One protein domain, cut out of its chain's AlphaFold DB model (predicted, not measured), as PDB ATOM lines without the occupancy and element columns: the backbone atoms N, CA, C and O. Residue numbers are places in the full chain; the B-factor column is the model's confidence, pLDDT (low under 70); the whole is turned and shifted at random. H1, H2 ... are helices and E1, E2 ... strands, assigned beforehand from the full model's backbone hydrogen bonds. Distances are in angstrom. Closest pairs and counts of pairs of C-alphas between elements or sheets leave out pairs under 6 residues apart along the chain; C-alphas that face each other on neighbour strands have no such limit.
ATOM      1  N   PHE A 118      11.092 -31.328   2.762       96.62
ATOM      2  CA  PHE A 118       9.903 -32.044   2.288       96.62
ATOM      3  C   PHE A 118       9.959 -32.345   0.785       96.62
ATOM      4  O   PHE A 118       9.749 -33.488   0.376       96.62
ATOM      5  N   ILE A 119      10.281 -31.345  -0.044       96.75
ATOM      6  CA  ILE A 119      10.368 -31.528  -1.499       96.75
ATOM      7  C   ILE A 119      11.542 -32.438  -1.854       96.75
ATOM      8  O   ILE A 119      11.351 -33.427  -2.560       96.75
ATOM      9  N   SER A 120      12.746 -32.141  -1.363       95.31
ATOM     10  CA  SER A 120      13.968 -32.882  -1.703       95.31
ATOM     11  C   SER A 120      13.906 -34.351  -1.268       95.31
ATOM     12  O   SER A 120      14.291 -35.242  -2.031       95.31
ATOM     13  N   PHE A 121      13.380 -34.615  -0.071       96.19
ATOM     14  CA  PHE A 121      13.190 -35.956   0.469       96.19
ATOM     15  C   PHE A 121      12.129 -36.726  -0.322       96.19
ATOM     16  O   PHE A 121      12.411 -37.803  -0.858       96.19
ATOM     17  N   ASN A 122      10.916 -36.172  -0.452       97.75
ATOM     18  CA  ASN A 122       9.822 -36.882  -1.111       97.75
ATOM     19  C   ASN A 122      10.066 -37.033  -2.612       97.75
ATOM     20  O   ASN A 122       9.799 -38.096  -3.155       97.75
ATOM     21  N   ARG A 123      10.679 -36.064  -3.296       97.06
ATOM     22  CA  ARG A 123      11.050 -36.225  -4.711       97.06
ATOM     23  C   ARG A 123      11.950 -37.436  -4.940       97.06
ATOM     24  O   ARG A 123      11.826 -38.105  -5.962       97.06
ATOM     25  N   LYS A 124      12.849 -37.719  -3.995       96.88
ATOM     26  CA  LYS A 124      13.803 -38.822  -4.101       96.88
ATOM     27  C   LYS A 124      13.208 -40.176  -3.713       96.88
ATOM     28  O   LYS A 124      13.543 -41.171  -4.347       96.88
ATOM     29  N   TYR A 125      12.378 -40.225  -2.671       97.12
ATOM     30  CA  TYR A 125      11.939 -41.494  -2.071       97.12
ATOM     31  C   TYR A 125      10.433 -41.762  -2.165       97.12
ATOM     32  O   TYR A 125      10.022 -42.915  -2.103       97.12
ATOM     33  N   ARG A 126       9.605 -40.719  -2.291       96.31
ATOM     34  CA  ARG A 126       8.130 -40.771  -2.260       96.31
ATOM     35  C   ARG A 126       7.515 -39.740  -3.222       96.31
ATOM     36  O   ARG A 126       6.791 -38.849  -2.777       96.31
ATOM     37  N   PRO A 127       7.795 -39.806  -4.538       96.31
ATOM     38  CA  PRO A 127       7.390 -38.756  -5.478       96.31
ATOM     39  C   PRO A 127       5.869 -38.550  -5.527       96.31
ATOM     40  O   PRO A 127       5.402 -37.439  -5.769       96.31
ATOM     41  N   ASP A 128       5.091 -39.591  -5.221       96.00
ATOM     42  CA  ASP A 128       3.631 -39.517  -5.134       96.00
ATOM     43  C   ASP A 128       3.126 -38.546  -4.060       96.00
ATOM     44  O   ASP A 128       2.075 -37.934  -4.253       96.00
ATOM     45  N   ALA A 129       3.888 -38.332  -2.980       95.19
ATOM     46  CA  ALA A 129       3.538 -37.377  -1.928       95.19
ATOM     47  C   ALA A 129       3.523 -35.920  -2.431       95.19
ATOM     48  O   ALA A 129       2.915 -35.060  -1.802       95.19
ATOM     49  N   LEU A 130       4.146 -35.636  -3.582       96.44
ATOM     50  CA  LEU A 130       4.185 -34.298  -4.177       96.44
ATOM     51  C   LEU A 130       3.010 -34.013  -5.125       96.44
ATOM     52  O   LEU A 130       2.809 -32.863  -5.501       96.44
ATOM     53  N   LYS A 131       2.215 -35.023  -5.509       94.25
ATOM     54  CA  LYS A 131       1.167 -34.885  -6.543       94.25
ATOM     55  C   LYS A 131       0.082 -33.864  -6.199       94.25
ATOM     56  O   LYS A 131      -0.485 -33.259  -7.103       94.25
ATOM     57  N   GLN A 132      -0.228 -33.704  -4.915       91.31
ATOM     58  CA  GLN A 132      -1.291 -32.812  -4.432       91.31
ATOM     59  C   GLN A 132      -0.740 -31.541  -3.773       91.31
ATOM     60  O   GLN A 132      -1.509 -30.720  -3.281       91.31
ATOM     61  N   VAL A 133       0.584 -31.370  -3.758       94.94
ATOM     62  CA  VAL A 133       1.243 -30.253  -3.082       94.94
ATOM     63  C   VAL A 133       1.464 -29.120  -4.071       94.94
ATOM     64  O   VAL A 133       1.975 -29.318  -5.174       94.94
ATOM     65  N   LYS A 134       1.104 -27.901  -3.668       96.44
ATOM     66  CA  LYS A 134       1.359 -26.708  -4.473       96.44
ATOM     67  C   LYS A 134       2.821 -26.288  -4.309       96.44
ATOM     68  O   LYS A 134       3.188 -25.694  -3.299       96.44
ATOM     69  N   ILE A 135       3.640 -26.592  -5.314       96.44
ATOM     70  CA  ILE A 135       5.048 -26.180  -5.376       96.44
ATOM     71  C   ILE A 135       5.146 -24.759  -5.943       96.44
ATOM     72  O   ILE A 135       4.568 -24.451  -6.988       96.44
ATOM     73  N   ILE A 136       5.884 -23.905  -5.240       96.31
ATOM     74  CA  ILE A 136       6.143 -22.503  -5.559       96.31
ATOM     75  C   ILE A 136       7.627 -22.340  -5.885       96.31
ATOM     76  O   ILE A 136       8.490 -22.855  -5.172       96.31
ATOM     77  N   THR A 137       7.924 -21.605  -6.954       96.81
ATOM     78  CA  THR A 137       9.295 -21.236  -7.311       96.81
ATOM     79  C   THR A 137       9.666 -19.922  -6.637       96.81
ATOM     80  O   THR A 137       8.920 -18.945  -6.713       96.81
ATOM     81  N   VAL A 138      10.822 -19.902  -5.981       96.00
ATOM     82  CA  VAL A 138      11.337 -18.743  -5.246       96.00
ATOM     83  C   VAL A 138      12.800 -18.484  -5.574       96.00
ATOM     84  O   VAL A 138      13.524 -19.398  -5.964       96.00
ATOM     85  N   VAL A 139      13.250 -17.253  -5.355       97.00
ATOM     86  CA  VAL A 139      14.673 -16.913  -5.263       97.00
ATOM     87  C   VAL A 139      14.941 -16.380  -3.866       97.00
ATOM     88  O   VAL A 139      14.306 -15.429  -3.421       97.00
ATOM     89  N   ASN A 140      15.874 -17.007  -3.155       96.31
ATOM     90  CA  ASN A 140      16.331 -16.545  -1.847       96.31
ATOM     91  C   ASN A 140      17.549 -15.631  -2.004       96.31
ATOM     92  O   ASN A 140      18.530 -16.038  -2.630       96.31
ATOM     93  N   GLU A 141      17.548 -14.470  -1.343       96.31
ATOM     94  CA  GLU A 141      18.650 -13.490  -1.400       96.31
ATOM     95  C   GLU A 141      20.017 -14.091  -1.044       96.31
ATOM     96  O   GLU A 141      21.049 -13.636  -1.528       96.31
ATOM     97  N   CYS A 142      20.054 -15.122  -0.189       95.38
ATOM     98  CA  CYS A 142      21.318 -15.705   0.252       95.38
ATOM     99  C   CYS A 142      22.098 -16.409  -0.863       95.38
ATOM    100  O   CYS A 142      23.325 -16.409  -0.815       95.38
ATOM    101  N   CYS A 143      21.407 -17.044  -1.813       95.38
ATOM    102  CA  CYS A 143      22.039 -17.795  -2.899       95.38
ATOM    103  C   CYS A 143      21.791 -17.162  -4.268       95.38
ATOM    104  O   CYS A 143      22.580 -17.398  -5.175       95.38
ATOM    105  N   GLY A 144      20.696 -16.415  -4.442       93.75
ATOM    106  CA  GLY A 144      20.280 -15.895  -5.747       93.75
ATOM    107  C   GLY A 144      19.885 -16.986  -6.751       93.75
ATOM    108  O   GLY A 144      19.808 -16.722  -7.944       93.75
ATOM    109  N   LEU A 145      19.660 -18.220  -6.285       94.50
ATOM    110  CA  LEU A 145      19.312 -19.368  -7.120       94.50
ATOM    111  C   LEU A 145      17.812 -19.646  -7.057       94.50
ATOM    112  O   LEU A 145      17.206 -19.543  -5.987       94.50
ATOM    113  N   LEU A 146      17.245 -20.076  -8.188       95.25
ATOM    114  CA  LEU A 146      15.883 -20.602  -8.243       95.25
ATOM    115  C   LEU A 146      15.772 -21.848  -7.368       95.25
ATOM    116  O   LEU A 146      16.565 -22.784  -7.486       95.25
ATOM    117  N   GLY A 147      14.777 -21.852  -6.499       94.56
ATOM    118  CA  GLY A 147      14.467 -22.931  -5.585       94.56
ATOM    119  C   GLY A 147      12.984 -23.264  -5.608       94.56
ATOM    120  O   GLY A 147      12.153 -22.457  -6.018       94.56
ATOM    121  N   GLU A 148      12.655 -24.467  -5.157       96.38
ATOM    122  CA  GLU A 148      11.278 -24.924  -5.013       96.38
ATOM    123  C   GLU A 148      10.951 -25.086  -3.536       96.38
ATOM    124  O   GLU A 148      11.718 -25.690  -2.783       96.38
ATOM    125  N   VAL A 149       9.801 -24.552  -3.143       96.69
ATOM    126  CA  VAL A 149       9.253 -24.616  -1.786       96.69
ATOM    127  C   VAL A 149       7.762 -24.926  -1.857       96.69
ATOM    128  O   VAL A 149       7.129 -24.758  -2.900       96.69
ATOM    129  N   THR A 150       7.179 -25.427  -0.776       97.31
ATOM    130  CA  THR A 150       5.730 -25.665  -0.709       97.31
ATOM    131  C   THR A 150       4.989 -24.359  -0.417       97.31
ATOM    132  O   THR A 150       5.549 -23.417   0.146       97.31
ATOM    133  N   GLN A 151       3.706 -24.280  -0.772       97.06
ATOM    134  CA  GLN A 151       2.865 -23.144  -0.382       97.06
ATOM    135  C   GLN A 151       2.785 -22.994   1.145       97.06
ATOM    136  O   GLN A 151       2.720 -21.877   1.651       97.06
ATOM    137  N   GLU A 152       2.817 -24.094   1.887       96.88
ATOM    138  CA  GLU A 152       2.798 -24.113   3.346       96.88
ATOM    139  C   GLU A 152       4.064 -23.472   3.931       96.88
ATOM    140  O   GLU A 152       3.961 -22.658   4.844       96.88
ATOM    141  N   GLN A 153       5.241 -23.709   3.339       96.62
ATOM    142  CA  GLN A 153       6.474 -23.007   3.722       96.62
ATOM    143  C   GLN A 153       6.384 -21.489   3.497       96.62
ATOM    144  O   GLN A 153       6.926 -20.720   4.292       96.62
ATOM    145  N   ILE A 154       5.683 -21.046   2.445       96.56
ATOM    146  CA  ILE A 154       5.405 -19.620   2.210       96.56
ATOM    147  C   ILE A 154       4.452 -19.071   3.274       96.56
ATOM    148  O   ILE A 154       4.683 -17.992   3.811       96.56
ATOM    149  N   ASN A 155       3.391 -19.809   3.599       96.12
ATOM    150  CA  ASN A 155       2.394 -19.382   4.584       96.12
ATOM    151  C   ASN A 155       2.993 -19.281   5.997       96.12
ATOM    152  O   ASN A 155       2.646 -18.373   6.748       96.12
ATOM    153  N   SER A 156       3.930 -20.172   6.330       93.75
ATOM    154  CA  SER A 156       4.682 -20.165   7.590       93.75
ATOM    155  C   SER A 156       5.872 -19.195   7.589       93.75
ATOM    156  O   SER A 156       6.652 -19.163   8.548       93.75
ATOM    157  N   ALA A 157       6.044 -18.380   6.540       94.12
ATOM    158  CA  ALA A 157       7.101 -17.382   6.490       94.12
ATOM    159  C   ALA A 157       6.933 -16.365   7.625       94.12
ATOM    160  O   ALA A 157       5.952 -15.628   7.708       94.12
ATOM    161  N   PHE A 158       7.942 -16.268   8.487       90.94
ATOM    162  CA  PHE A 158       7.963 -15.283   9.565       90.94
ATOM    163  C   PHE A 158       9.025 -14.219   9.292       90.94
ATOM    164  O   PHE A 158      10.180 -14.540   8.990       90.94
ATOM    165  N   GLY A 159       8.619 -12.950   9.384       92.56
ATOM    166  CA  GLY A 159       9.463 -11.795   9.068       92.56
ATOM    167  C   GLY A 159       9.860 -11.708   7.591       92.56
ATOM    168  O   GLY A 159      10.962 -11.249   7.305       92.56
ATOM    169  N   GLY A 160       9.018 -12.213   6.678       93.31
ATOM    170  CA  GLY A 160       9.294 -12.234   5.234       93.31
ATOM    171  C   GLY A 160      10.425 -13.182   4.826       93.31
ATOM    172  O   GLY A 160      11.015 -13.011   3.766       93.31
ATOM    173  N   LYS A 161      10.774 -14.155   5.679       96.06
ATOM    174  CA  LYS A 161      11.902 -15.067   5.459       96.06
ATOM    175  C   LYS A 161      11.472 -16.523   5.508       96.06
ATOM    176  O   LYS A 161      10.807 -16.933   6.463       96.06
ATOM    177  N   ILE A 162      11.987 -17.303   4.566       96.19
ATOM    178  CA  ILE A 162      11.889 -18.768   4.524       96.19
ATOM    179  C   ILE A 162      13.288 -19.383   4.522       96.19
ATOM    180  O   ILE A 162      14.294 -18.682   4.376       96.19
ATOM    181  N   PHE A 163      13.361 -20.695   4.708       94.94
ATOM    182  CA  PHE A 163      14.603 -21.429   4.520       94.94
ATOM    183  C   PHE A 163      14.918 -21.586   3.031       94.94
ATOM    184  O   PHE A 163      14.055 -21.974   2.250       94.94
ATOM    185  N   CYS A 164      16.156 -21.290   2.645       94.25
ATOM    186  CA  CYS A 164      16.615 -21.503   1.280       94.25
ATOM    187  C   CYS A 164      16.750 -23.005   0.986       94.25
ATOM    188  O   CYS A 164      17.453 -23.685   1.735       94.25
ATOM    189  N   PRO A 165      16.180 -23.524  -0.115       93.12
ATOM    190  CA  PRO A 165      16.250 -24.951  -0.445       93.12
ATOM    191  C   PRO A 165      17.654 -25.430  -0.861       93.12
ATOM    192  O   PRO A 165      17.875 -26.631  -0.979       93.12
ATOM    193  N   HIS A 166      18.606 -24.514  -1.084       91.19
ATOM    194  CA  HIS A 166      19.977 -24.848  -1.499       91.19
ATOM    195  C   HIS A 166      20.970 -24.905  -0.340       91.19
ATOM    196  O   HIS A 166      21.788 -25.816  -0.272       91.19
ATOM    197  N   CYS A 167      20.931 -23.916   0.555       90.31
ATOM    198  CA  CYS A 167      21.902 -23.785   1.649       90.31
ATOM    199  C   CYS A 167      21.276 -23.854   3.044       90.31
ATOM    200  O   CYS A 167      21.970 -23.657   4.041       90.31
ATOM    201  N   SER A 168      19.958 -24.039   3.125       89.62
ATOM    202  CA  SER A 168      19.182 -24.080   4.367       89.62
ATOM    203  C   SER A 168      19.286 -22.823   5.237       89.62
ATOM    204  O   SER A 168      18.823 -22.807   6.376       89.62
ATOM    205  N   ARG A 169      19.848 -21.720   4.720       92.12
ATOM    206  CA  ARG A 169      19.873 -20.431   5.417       92.12
ATOM    207  C   ARG A 169      18.505 -19.775   5.334       92.12
ATOM    208  O   ARG A 169      17.914 -19.657   4.262       92.12
ATOM    209  N   ARG A 170      18.032 -19.264   6.467       94.50
ATOM    210  CA  ARG A 170      16.813 -18.459   6.512       94.50
ATOM    211  C   ARG A 170      17.075 -17.054   5.960       94.50
ATOM    212  O   ARG A 170      17.893 -16.322   6.516       94.50
ATOM    213  N   SER A 171      16.400 -16.682   4.876       96.00
ATOM    214  CA  SER A 171      16.631 -15.428   4.142       96.00
ATOM    215  C   SER A 171      15.346 -14.881   3.524       96.00
ATOM    216  O   SER A 171      14.341 -15.594   3.455       96.00
ATOM    217  N   ILE A 172      15.375 -13.604   3.130       97.25
ATOM    218  CA  ILE A 172      14.287 -12.987   2.365       97.25
ATOM    219  C   ILE A 172      14.208 -13.693   1.010       97.25
ATOM    220  O   ILE A 172      15.208 -14.223   0.509       97.25
ATOM    221  N   PHE A 173      12.999 -13.770   0.471       96.50
ATOM    222  CA  PHE A 173      12.718 -14.468  -0.767       96.50
ATOM    223  C   PHE A 173      11.750 -13.671  -1.633       96.50
ATOM    224  O   PHE A 173      10.928 -12.907  -1.127       96.50
ATOM    225  N   GLU A 174      11.815 -13.931  -2.930       96.50
ATOM    226  CA  GLU A 174      10.866 -13.444  -3.923       96.50
ATOM    227  C   GLU A 174      10.201 -14.640  -4.601       96.50
ATOM    228  O   GLU A 174      10.851 -15.654  -4.863       96.50
ATOM    229  N   ILE A 175       8.892 -14.548  -4.852       96.12
ATOM    230  CA  ILE A 175       8.141 -15.576  -5.581       96.12
ATOM    231  C   ILE A 175       8.238 -15.267  -7.068       96.12
ATOM    232  O   ILE A 175       7.837 -14.189  -7.497       96.12
ATOM    233  N   ILE A 176       8.691 -16.241  -7.853       93.81
ATOM    234  CA  ILE A 176       8.781 -16.107  -9.306       93.81
ATOM    235  C   ILE A 176       7.495 -16.644  -9.928       93.81
ATOM    236  O   ILE A 176       7.141 -17.817  -9.769       93.81
TER     237      ILE A 176
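This is residues 118 to 176 of the 192 residues of an uncharacterized protein of Clostridium symbiosum (UniProt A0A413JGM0). A four-stranded antiparallel sheet, strongly twisted and curled like part of a barrel, makes the body, with the short helix H3 beside its strands, following directly on the last residue of the edge strand E2 and coming close to the other edge strand, E3, at Ile 162. Two further short helices, H1 and H2, sit together at one end of the long axis, and H1 only grazes the sheet. The printed part has 59 residues, with three named helices and four named strands in the order H1, H2, E1, E2, H3, E3, E4; the sheet's order is E2, E1, E4, E3. The class is mixed, helices and strands, and the whole is compact, with a radius of gyration of the C-alphas of 11.2 A. Its spans of 30 by 20 by 17 A make it only just elongated.

H1, residues 118 to 125, begins with C-alpha 118 at (9.903, -32.044, 2.288) and is 10.6 A long. H2, residues 127 to 130, measures 5.6 A. E1, residues 135 to 140, measures 15.3 A, and E2, residues 146 to 150, 13.6 A. H3, residues 151 to 155, measures 6.2 A and begins with C-alpha 151 at (2.865, -23.144, -0.382). E3, residues 161 to 163, measures 7.0 A. E4, residues 170 to 175, measures 15.2 A and ends with C-alpha 175 at (8.141, -15.576, -5.581).

H1 and H2 touch, the closest C-alphas being those of Asn 122 and Ala 129, 6.4 A apart. H1 only grazes the sheet, with its residues 118 to 120; its closest C-alphas to E2 are those of Ile 119 and Val 149, 7.0 A apart. H2 is not on the sheet. E1 and E2 form a hairpin, with N 138 and O 147 within hydrogen-bond range at 2.9 A. E1 is also antiparallel to E4, with N 139 and O 174 at 2.9 A. E3 and E4 form a second hairpin, with N 171 and O 162 at 2.9 A. The pairing of E4 is staggered: its residues 170 to 172 pair with E3 and 173 to 175 with E1. E2 and E3 are the edge strands and are apart. H3 is on the sheet at a height of 6.3 A, over none of its strands; its closest C-alphas to E3 are those of Gln 153 and Ile 162, 6.9 A apart. In H1 and H3 every O i to N i+4 pair is within hydrogen-bond range; H2 is too short for such a pair, and its one O i to N i+3 pair is within range.

The two C-alphas farthest apart are those of Tyr 125 and Gly 159, at 31.8 A. The printed part has no cut and no long link; the link from E3 to E4, six residues, is short and the others are tight. The mean pLDDT of the printed part is 95.3, and no printed residue is under 70.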